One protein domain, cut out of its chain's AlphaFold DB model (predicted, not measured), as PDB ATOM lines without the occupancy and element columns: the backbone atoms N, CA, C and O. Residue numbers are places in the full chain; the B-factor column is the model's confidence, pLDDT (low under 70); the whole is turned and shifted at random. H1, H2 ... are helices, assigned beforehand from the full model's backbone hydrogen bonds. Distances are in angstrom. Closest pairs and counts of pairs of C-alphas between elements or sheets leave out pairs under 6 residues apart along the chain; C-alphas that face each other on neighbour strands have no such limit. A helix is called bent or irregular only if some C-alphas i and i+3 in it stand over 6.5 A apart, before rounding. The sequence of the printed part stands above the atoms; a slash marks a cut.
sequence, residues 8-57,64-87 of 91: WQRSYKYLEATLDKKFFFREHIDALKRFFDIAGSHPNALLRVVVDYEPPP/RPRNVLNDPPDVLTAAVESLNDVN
ATOM      1  N   TRP A   8     173.275 298.960 127.227       58.66
ATOM      2  CA  TRP A   8     172.739 300.099 126.473       58.66
ATOM      3  C   TRP A   8     173.273 301.457 126.947       58.66
ATOM      4  O   TRP A   8     173.439 302.363 126.132       58.66
ATOM      5  N   GLN A   9     173.601 301.624 128.236       58.41
ATOM      6  CA  GLN A   9     174.158 302.880 128.758       58.41
ATOM      7  C   GLN A   9     175.513 303.211 128.118       58.41
ATOM      8  O   GLN A   9     175.873 304.384 128.016       58.41
ATOM      9  N   ARG A  10     176.265 302.198 127.670       58.22
ATOM     10  CA  ARG A  10     177.540 302.373 126.959       58.22
ATOM     11  C   ARG A  10     177.316 302.865 125.527       58.22
ATOM     12  O   ARG A  10     178.036 303.761 125.092       58.22
ATOM     13  N   SER A  11     176.287 302.360 124.849       56.53
ATOM     14  CA  SER A  11     175.883 302.817 123.510       56.53
ATOM     15  C   SER A  11     175.321 304.244 123.521       56.53
ATOM     16  O   SER A  11     175.598 305.019 122.607       56.53
ATOM     17  N   TYR A  12     174.626 304.653 124.590       56.53
ATOM     18  CA  TYR A  12     174.099 306.020 124.721       56.53
ATOM     19  C   TYR A  12     175.173 307.108 124.870       56.53
ATOM     20  O   TYR A  12     174.930 308.250 124.484       56.53
ATOM     21  N   LYS A  13     176.381 306.764 125.341       55.34
ATOM     22  CA  LYS A  13     177.500 307.714 125.486       55.34
ATOM     23  C   LYS A  13     177.924 308.348 124.151       55.34
ATOM     24  O   LYS A  13     178.398 309.478 124.134       55.34
ATOM     25  N   TYR A  14     177.756 307.628 123.041       50.34
ATOM     26  CA  TYR A  14     178.087 308.115 121.695       50.34
ATOM     27  C   TYR A  14     176.915 308.823 121.009       50.34
ATOM     28  O   TYR A  14     177.124 309.559 120.050       50.34
ATOM     29  N   LEU A  15     175.694 308.641 121.521       54.41
ATOM     30  CA  LEU A  15     174.498 309.321 121.028       54.41
ATOM     31  C   LEU A  15     174.397 310.758 121.574       54.41
ATOM     32  O   LEU A  15     173.889 311.643 120.895       54.41
ATOM     33  N   GLU A  16     174.925 311.013 122.777       55.38
ATOM     34  CA  GLU A  16     174.928 312.342 123.414       55.38
ATOM     35  C   GLU A  16     175.779 313.397 122.687       55.38
ATOM     36  O   GLU A  16     175.531 314.588 122.857       55.38
ATOM     37  N   ALA A  17     176.773 312.998 121.885       53.38
ATOM     38  CA  ALA A  17     177.704 313.939 121.252       53.38
ATOM     39  C   ALA A  17     177.140 314.634 119.995       53.38
ATOM     40  O   ALA A  17     177.677 315.661 119.587       53.38
ATOM     41  N   THR A  18     176.061 314.108 119.402       50.16
ATOM     42  CA  THR A  18     175.553 314.552 118.084       50.16
ATOM     43  C   THR A  18     174.086 314.989 118.117       50.16
ATOM     44  O   THR A  18     173.483 315.205 117.070       50.16
ATOM     45  N   LEU A  19     173.470 315.110 119.296       55.12
ATOM     46  CA  LEU A  19     172.031 315.338 119.403       55.12
ATOM     47  C   LEU A  19     171.740 316.573 120.247       55.12
ATOM     48  O   LEU A  19     172.001 316.607 121.449       55.12
ATOM     49  N   ASP A  20     171.189 317.594 119.588       52.56
ATOM     50  CA  ASP A  20     170.627 318.765 120.244       52.56
ATOM     51  C   ASP A  20     169.704 318.302 121.380       52.56
ATOM     52  O   ASP A  20     168.773 317.519 121.182       52.56
ATOM     53  N   LYS A  21     170.006 318.757 122.601       56.38
ATOM     54  CA  LYS A  21     169.399 318.337 123.881       56.38
ATOM     55  C   LYS A  21     167.886 318.582 123.978       56.38
ATOM     56  O   LYS A  21     167.286 318.387 125.037       56.38
ATOM     57  N   LYS A  22     167.247 319.058 122.915       56.38
ATOM     58  CA  LYS A  22     165.919 319.640 122.952       56.38
ATOM     59  C   LYS A  22     164.859 318.606 122.588       56.38
ATOM     60  O   LYS A  22     164.443 318.476 121.446       56.38
ATOM     61  N   PHE A  23     164.392 317.916 123.627       54.03
ATOM     62  CA  PHE A  23     163.086 317.248 123.749       54.03
ATOM     63  C   PHE A  23     162.760 316.063 122.821       54.03
ATOM     64  O   PHE A  23     162.213 315.082 123.318       54.03
ATOM     65  N   PHE A  24     163.137 316.071 121.542       58.53
ATOM     66  CA  PHE A  24     162.685 315.062 120.576       58.53
ATOM     67  C   PHE A  24     163.263 313.664 120.846       58.53
ATOM     68  O   PHE A  24     162.593 312.652 120.673       58.53
ATOM     69  N   PHE A  25     164.495 313.583 121.353       63.25
ATOM     70  CA  PHE A  25     165.139 312.291 121.600       63.25
ATOM     71  C   PHE A  25     164.715 311.609 122.894       63.25
ATOM     72  O   PHE A  25     164.818 310.392 122.988       63.25
ATOM     73  N   ARG A  26     164.232 312.350 123.896       72.62
ATOM     74  CA  ARG A  26     163.855 311.740 125.178       72.62
ATOM     75  C   ARG A  26     162.673 310.791 124.998       72.62
ATOM     76  O   ARG A  26     162.727 309.665 125.476       72.62
ATOM     77  N   GLU A  27     161.674 311.217 124.233       77.00
ATOM     78  CA  GLU A  27     160.529 310.379 123.874       77.00
ATOM     79  C   GLU A  27     160.962 309.159 123.056       77.00
ATOM     80  O   GLU A  27     160.562 308.042 123.369       77.00
ATOM     81  N   HIS A  28     161.858 309.342 122.079       81.06
ATOM     82  CA  HIS A  28     162.423 308.234 121.305       81.06
ATOM     83  C   HIS A  28     163.202 307.232 122.168       81.06
ATOM     84  O   HIS A  28     163.062 306.027 121.982       81.06
ATOM     85  N   ILE A  29     164.002 307.702 123.126       79.81
ATOM     86  CA  ILE A  29     164.763 306.845 124.045       79.81
ATOM     87  C   ILE A  29     163.822 306.086 124.977       79.81
ATOM     88  O   ILE A  29     164.012 304.891 125.200       79.81
ATOM     89  N   ASP A  30     162.809 306.756 125.516       83.56
ATOM     90  CA  ASP A  30     161.846 306.123 126.414       83.56
ATOM     91  C   ASP A  30     160.943 305.125 125.663       83.56
ATOM     92  O   ASP A  30     160.624 304.064 126.205       83.56
ATOM     93  N   ALA A  31     160.611 305.393 124.396       84.75
ATOM     94  CA  ALA A  31     159.948 304.434 123.513       84.75
ATOM     95  C   ALA A  31     160.835 303.211 123.227       84.75
ATOM     96  O   ALA A  31     160.363 302.076 123.299       84.75
ATOM     97  N   LEU A  32     162.128 303.426 122.969       84.50
ATOM     98  CA  LEU A  32     163.075 302.347 122.696       84.50
ATOM     99  C   LEU A  32     163.301 301.454 123.928       84.50
ATOM    100  O   LEU A  32     163.334 300.234 123.795       84.50
ATOM    101  N   LYS A  33     163.373 302.032 125.136       84.81
ATOM    102  CA  LYS A  33     163.434 301.261 126.393       84.81
ATOM    103  C   LYS A  33     162.230 300.338 126.549       84.81
ATOM    104  O   LYS A  33     162.410 299.145 126.751       84.81
ATOM    105  N   ARG A  34     161.014 300.869 126.367       86.56
ATOM    106  CA  ARG A  34     159.780 300.067 126.441       86.56
ATOM    107  C   ARG A  34     159.787 298.915 125.438       86.56
ATOM    108  O   ARG A  34     159.321 297.829 125.763       86.56
ATOM    109  N   PHE A  35     160.317 299.138 124.237       84.25
ATOM    110  CA  PHE A  35     160.448 298.092 123.225       84.25
ATOM    111  C   PHE A  35     161.394 296.969 123.676       84.25
ATOM    112  O   PHE A  35     161.032 295.796 123.588       84.25
ATOM    113  N   PHE A  36     162.566 297.315 124.216       82.56
ATOM    114  CA  PHE A  36     163.510 296.326 124.744       82.56
ATOM    115  C   PHE A  36     162.973 295.591 125.982       82.56
ATOM    116  O   PHE A  36     163.164 294.382 126.080       82.56
ATOM    117  N   ASP A  37     162.237 296.264 126.873       84.56
ATOM    118  CA  ASP A  37     161.600 295.630 128.040       84.56
ATOM    119  C   ASP A  37     160.548 294.580 127.622       84.56
ATOM    120  O   ASP A  37     160.470 293.489 128.200       84.56
ATOM    121  N   ILE A  38     159.760 294.882 126.580       84.44
ATOM    122  CA  ILE A  38     158.777 293.951 125.999       84.44
ATOM    123  C   ILE A  38     159.487 292.771 125.326       84.44
ATOM    124  O   ILE A  38     159.104 291.623 125.549       84.44
ATOM    125  N   ALA A  39     160.532 293.031 124.535       82.06
ATOM    126  CA  ALA A  39     161.304 291.987 123.861       82.06
ATOM    127  C   ALA A  39     162.032 291.060 124.855       82.06
ATOM    128  O   ALA A  39     162.012 289.841 124.686       82.06
ATOM    129  N   GLY A  40     162.591 291.612 125.938       80.75
ATOM    130  CA  GLY A  40     163.240 290.851 127.012       80.75
ATOM    131  C   GLY A  40     162.271 290.005 127.849       80.75
ATOM    132  O   GLY A  40     162.668 288.991 128.427       80.75
ATOM    133  N   SER A  41     160.989 290.373 127.875       82.81
ATOM    134  CA  SER A  41     159.918 289.608 128.532       82.81
ATOM    135  C   SER A  41     159.172 288.669 127.573       82.81
ATOM    136  O   SER A  41     158.230 287.990 127.986       82.81
ATOM    137  N   HIS A  42     159.552 288.631 126.293       83.06
ATOM    138  CA  HIS A  42     158.833 287.861 125.286       83.06
ATOM    139  C   HIS A  42     159.054 286.352 125.488       83.06
ATOM    140  O   HIS A  42     160.185 285.921 125.723       83.06
ATOM    141  N   PRO A  43     158.025 285.502 125.305       81.56
ATOM    142  CA  PRO A  43     158.178 284.042 125.362       81.56
ATOM    143  C   PRO A  43     159.066 283.463 124.244       81.56
ATOM    144  O   PRO A  43     159.397 282.284 124.273       81.56
ATOM    145  N   ASN A  44     159.464 284.279 123.264       83.56
ATOM    146  CA  ASN A  44     160.330 283.854 122.168       83.56
ATOM    147  C   ASN A  44     161.780 284.065 122.604       83.56
ATOM    148  O   ASN A  44     162.210 285.206 122.787       83.56
ATOM    149  N   ALA A  45     162.521 282.966 122.741       78.44
ATOM    150  CA  ALA A  45     163.915 282.975 123.162       78.44
ATOM    151  C   ALA A  45     164.800 283.851 122.261       78.44
ATOM    152  O   ALA A  45     165.684 284.538 122.769       78.44
ATOM    153  N   LEU A  46     164.515 283.916 120.955       82.19
ATOM    154  CA  LEU A  46     165.292 284.730 120.018       82.19
ATOM    155  C   LEU A  46     165.231 286.221 120.358       82.19
ATOM    156  O   LEU A  46     166.250 286.903 120.340       82.19
ATOM    157  N   LEU A  47     164.051 286.728 120.722       82.44
ATOM    158  CA  LEU A  47     163.889 288.140 121.073       82.44
ATOM    159  C   LEU A  47     164.620 288.492 122.372       82.44
ATOM    160  O   LEU A  47     165.168 289.585 122.470       82.44
ATOM    161  N   ARG A  48     164.706 287.555 123.325       79.50
ATOM    162  CA  ARG A  48     165.508 287.726 124.547       79.50
ATOM    163  C   ARG A  48     167.004 287.776 124.230       79.50
ATOM    164  O   ARG A  48     167.679 288.702 124.662       79.50
ATOM    165  N   VAL A  49     167.499 286.853 123.403       77.50
ATOM    166  CA  VAL A  49     168.921 286.799 123.010       77.50
ATOM    167  C   VAL A  49     169.344 288.036 122.211       77.50
ATOM    168  O   VAL A  49     170.450 288.529 122.400       77.50
ATOM    169  N   VAL A  50     168.472 288.578 121.354       80.31
ATOM    170  CA  VAL A  50     168.750 289.818 120.603       80.31
ATOM    171  C   VAL A  50     168.916 291.025 121.533       80.31
ATOM    172  O   VAL A  50     169.771 291.871 121.277       80.31
ATOM    173  N   VAL A  51     168.119 291.121 122.602       81.25
ATOM    174  CA  VAL A  51     168.211 292.219 123.586       81.25
ATOM    175  C   VAL A  51     169.535 292.153 124.356       81.25
ATOM    176  O   VAL A  51     170.147 293.190 124.613       81.25
ATOM    177  N   ASP A  52     169.988 290.940 124.672       77.88
ATOM    178  CA  ASP A  52     171.237 290.673 125.392       77.88
ATOM    179  C   ASP A  52     172.463 290.538 124.464       77.88
ATOM    180  O   ASP A  52     173.564 290.237 124.929       77.88
ATOM    181  N   TYR A  53     172.299 290.763 123.155       78.50
ATOM    182  CA  TYR A  53     173.376 290.606 122.182       78.50
ATOM    183  C   TYR A  53     174.491 291.628 122.431       78.50
ATOM    184  O   TYR A  53     174.341 292.832 122.206       78.50
ATOM    185  N   GLU A  54     175.648 291.129 122.856       74.88
ATOM    186  CA  GLU A  54     176.884 291.894 122.876       74.88
ATOM    187  C   GLU A  54     177.609 291.678 121.541       74.88
ATOM    188  O   GLU A  54     178.014 290.550 121.239       74.88
ATOM    189  N   PRO A  55     177.774 292.724 120.708       71.12
ATOM    190  CA  PRO A  55     178.523 292.573 119.477       71.12
ATOM    191  C   PRO A  55     179.960 292.170 119.817       71.12
ATOM    192  O   PRO A  55     180.542 292.722 120.758       71.12
ATOM    193  N   PRO A  56     180.557 291.239 119.054       70.88
ATOM    194  CA  PRO A  56     181.916 290.805 119.314       70.88
ATOM    195  C   PRO A  56     182.855 292.018 119.324       70.88
ATOM    196  O   PRO A  56     182.666 292.940 118.517       70.88
ATOM    197  N   PRO A  57     183.852 292.041 120.230       70.56
ATOM    198  CA  PRO A  57     184.805 293.132 120.309       70.56
ATOM    199  C   PRO A  57     185.360 293.432 118.922       70.56
ATOM    200  O   PRO A  57     185.768 292.528 118.197       70.56
ATOM    201  N   ARG A  64     188.164 291.422 106.449       62.75
ATOM    202  CA  ARG A  64     187.697 290.135 105.937       62.75
ATOM    203  C   ARG A  64     186.172 290.174 105.953       62.75
ATOM    204  O   ARG A  64     185.602 290.294 107.037       62.75
ATOM    205  N   PRO A  65     185.496 290.160 104.791       60.44
ATOM    206  CA  PRO A  65     184.051 289.989 104.778       60.44
ATOM    207  C   PRO A  65     183.740 288.683 105.504       60.44
ATOM    208  O   PRO A  65     184.361 287.661 105.199       60.44
ATOM    209  N   ARG A  66     182.845 288.750 106.499       58.97
ATOM    210  CA  ARG A  66     182.424 287.575 107.259       58.97
ATOM    211  C   ARG A  66     181.950 286.514 106.270       58.97
ATOM    212  O   ARG A  66     181.026 286.784 105.500       58.97
ATOM    213  N   ASN A  67     182.601 285.355 106.237       60.28
ATOM    214  CA  ASN A  67     182.134 284.246 105.415       60.28
ATOM    215  C   ASN A  67     181.333 283.328 106.326       60.28
ATOM    216  O   ASN A  67     181.916 282.719 107.220       60.28
ATOM    217  N   VAL A  68     180.030 283.199 106.057       61.22
ATOM    218  CA  VAL A  68     179.086 282.352 106.815       61.22
ATOM    219  C   VAL A  68     179.635 280.935 107.042       61.22
ATOM    220  O   VAL A  68     179.331 280.316 108.047       61.22
ATOM    221  N   LEU A  69     180.488 280.441 106.137       65.81
ATOM    222  CA  LEU A  69     181.051 279.092 106.194       65.81
ATOM    223  C   LEU A  69     182.299 278.928 107.084       65.81
ATOM    224  O   LEU A  69     182.611 277.808 107.468       65.81
ATOM    225  N   ASN A  70     183.055 279.994 107.366       65.75
ATOM    226  CA  ASN A  70     184.370 279.875 108.027       65.75
ATOM    227  C   ASN A  70     184.461 280.597 109.370       65.75
ATOM    228  O   ASN A  70     185.416 280.368 110.113       65.75
ATOM    229  N   ASP A  71     183.527 281.502 109.650       68.44
ATOM    230  CA  ASP A  71     183.521 282.222 110.911       68.44
ATOM    231  C   ASP A  71     182.775 281.397 111.967       68.44
ATOM    232  O   ASP A  71     181.718 280.839 111.667       68.44
ATOM    233  N   PRO A  72     183.308 281.291 113.198       71.25
ATOM    234  CA  PRO A  72     182.594 280.625 114.276       71.25
ATOM    235  C   PRO A  72     181.256 281.342 114.536       71.25
ATOM    236  O   PRO A  72     181.229 282.580 114.518       71.25
ATOM    237  N   PRO A  73     180.161 280.595 114.780       73.75
ATOM    238  CA  PRO A  73     178.843 281.181 114.978       73.75
ATOM    239  C   PRO A  73     178.859 282.097 116.199       73.75
ATOM    240  O   PRO A  73     179.390 281.753 117.260       73.75
ATOM    241  N   ASP A  74     178.284 283.287 116.045       76.75
ATOM    242  CA  ASP A  74     178.057 284.168 117.185       76.75
ATOM    243  C   ASP A  74     176.907 283.641 118.060       76.75
ATOM    244  O   ASP A  74     176.157 282.748 117.671       76.75
ATOM    245  N   VAL A  75     176.776 284.181 119.276       75.94
ATOM    246  CA  VAL A  75     175.788 283.724 120.273       75.94
ATOM    247  C   VAL A  75     174.361 283.739 119.716       75.94
ATOM    248  O   VAL A  75     173.557 282.869 120.048       75.94
ATOM    249  N   LEU A  76     174.049 284.708 118.851       76.88
ATOM    250  CA  LEU A  76     172.736 284.821 118.230       76.88
ATOM    251  C   LEU A  76     172.545 283.753 117.146       76.88
ATOM    252  O   LEU A  76     171.493 283.122 117.096       76.88
ATOM    253  N   THR A  77     173.566 283.520 116.324       79.69
ATOM    254  CA  THR A  77     173.575 282.493 115.274       79.69
ATOM    255  C   THR A  77     173.440 281.098 115.877       79.69
ATOM    256  O   THR A  77     172.562 280.347 115.468       79.69
ATOM    257  N   ALA A  78     174.201 280.790 116.929       80.56
ATOM    258  CA  ALA A  78     174.113 279.512 117.635       80.56
ATOM    259  C   ALA A  78     172.725 279.282 118.268       80.56
ATOM    260  O   ALA A  78     172.200 278.170 118.239       80.56
ATOM    261  N   ALA A  79     172.100 280.332 118.816       79.94
ATOM    262  CA  ALA A  79     170.746 280.241 119.366       79.94
ATOM    263  C   ALA A  79     169.681 280.001 118.279       79.94
ATOM    264  O   ALA A  79     168.708 279.289 118.525       79.94
ATOM    265  N   VAL A  80     169.861 280.582 117.087       80.88
ATOM    266  CA  VAL A  80     168.983 280.354 115.926       80.88
ATOM    267  C   VAL A  80     169.165 278.944 115.365       80.88
ATOM    268  O   VAL A  80     168.173 278.278 115.081       80.88
ATOM    269  N   GLU A  81     170.402 278.464 115.244       78.38
ATOM    270  CA  GLU A  81     170.710 277.102 114.785       78.38
ATOM    271  C   GLU A  81     170.147 276.049 115.750       78.38
ATOM    272  O   GLU A  81     169.420 275.156 115.321       78.38
ATOM    273  N   SER A  82     170.337 276.234 117.061       76.56
ATOM    274  CA  SER A  82     169.767 275.355 118.093       76.56
ATOM    275  C   SER A  82     168.234 275.325 118.097       76.56
ATOM    276  O   SER A  82     167.657 274.371 118.615       76.56
ATOM    277  N   LEU A  83     167.561 276.357 117.580       74.44
ATOM    278  CA  LEU A  83     166.103 276.365 117.473       74.44
ATOM    279  C   LEU A  83     165.617 275.482 116.318       74.44
ATOM    280  O   LEU A  83     164.541 274.902 116.424       74.44
ATOM    281  N   ASN A  84     166.386 275.376 115.234       71.06
ATOM    282  CA  ASN A  84     166.029 274.512 114.110       71.06
ATOM    283  C   ASN A  84     166.157 273.030 114.493       71.06
ATOM    284  O   ASN A  84     165.242 272.266 114.202       71.06
ATOM    285  N   ASP A  85     167.186 272.667 115.267       63.78
ATOM    286  CA  ASP A  85     167.399 271.295 115.757       63.78
ATOM    287  C   ASP A  85     166.254 270.773 116.655       63.78
ATOM    288  O   ASP A  85     165.981 269.573 116.699       63.78
ATOM    289  N   VAL A  86     165.543 271.659 117.369       61.31
ATOM    290  CA  VAL A  86     164.377 271.292 118.204       61.31
ATOM    291  C   VAL A  86     163.161 270.910 117.351       61.31
ATOM    292  O   VAL A  86     162.304 270.150 117.801       61.31
ATOM    293  N   ASN A  87     163.088 271.398 116.112       59.31
ATOM    294  CA  ASN A  87     161.929 271.219 115.237       59.31
ATOM    295  C   ASN A  87     162.023 269.937 114.390       59.31
ATOM    296  O   ASN A  87     161.007 269.496 113.858       59.31
TER     297      ASN A  87
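Overview. This is residues 8 to 57 and 64 to 87 of the 91 residues of an uncharacterized protein of Eumeta variegata (UniProt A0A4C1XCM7). A long helix, H2, and two shorter ones, H3 and H4, make a thin, flat zigzag: H3 folds back against the end of H2, and H4 packs on H3, reaching away from H2. The first helix, H1, is set off by itself and packs on no other helix, and two stretches stick out, residues 17 to 24 and residues 64 to 72. The printed part has 74 residues with four named helices, in the order H1, H2, H3, H4, and no named strand; its class is all helix. It is only just loose, close to extended, with a radius of gyration of the C-alphas of 16.5 A and spans of 48 by 35 by 14 A.

Arrangement. H2, residues 24 to 40, is the longest helix. H3, residues 45 to 51, touches H2 at residues 36 to 40 of H2 alone; the closest C-alphas are those of Gly 40 and Arg 48, 4.6 A apart. H2 and H3 form a helical hairpin, their lines at a shallow tilt of 29 degrees, running opposite ways, and the link between them is tight, with 4 residues. H4, residues 75 to 87, touches H3 with residues 76 to 80 alone; the closest C-alphas are those of Val 49 and Leu 76, 6.4 A apart. H3 and H4 stand at a shallow tilt of 11 degrees and run opposite ways. H2 and H4 are apart. H1, residues 8 to 15, is apart from H2, H3 and H4. In H3 every O i to N i+4 pair is within hydrogen-bond range, against 12 of 13 in H2, 7 of 9 in H4 and 1 of 4 in H1, where 4 of 5 O i to N i+3 pairs are within range.

Along the chain. H2 measures 25.1 A from first to last C-alpha, from Phe 24 at (162.685, 315.062, 120.576) to Gly 40 at (163.240, 290.851, 127.012). H3 spans 10.2 A from Ala 45 to Val 51. H4 spans 19.3 A and ends at Asn 87, C-alpha at (161.929, 271.219, 115.237). H1 spans 10.9 A and begins at Trp 8, C-alpha at (172.739, 300.099, 126.473). H1 and H2 are neither bent nor irregular, but only just: C-alphas 11 and 14 are 6.0 A apart, and C-alphas 24 and 27 are 6.1 A apart.

Size, cuts and confidence. The two C-alphas farthest apart are those of Lys 22 and Asn 87, 49.2 A. Residues 58 to 63 are not printed, and C-alphas 57 and 64 are 15.0 A apart across this cut, which falls in the link from H3 to H4. The link from H1 to H2, 8 residues, is short. The mean pLDDT of the printed part is 71.0; residues 8 to 25, 64 to 71 and 85 to 87 are under 70.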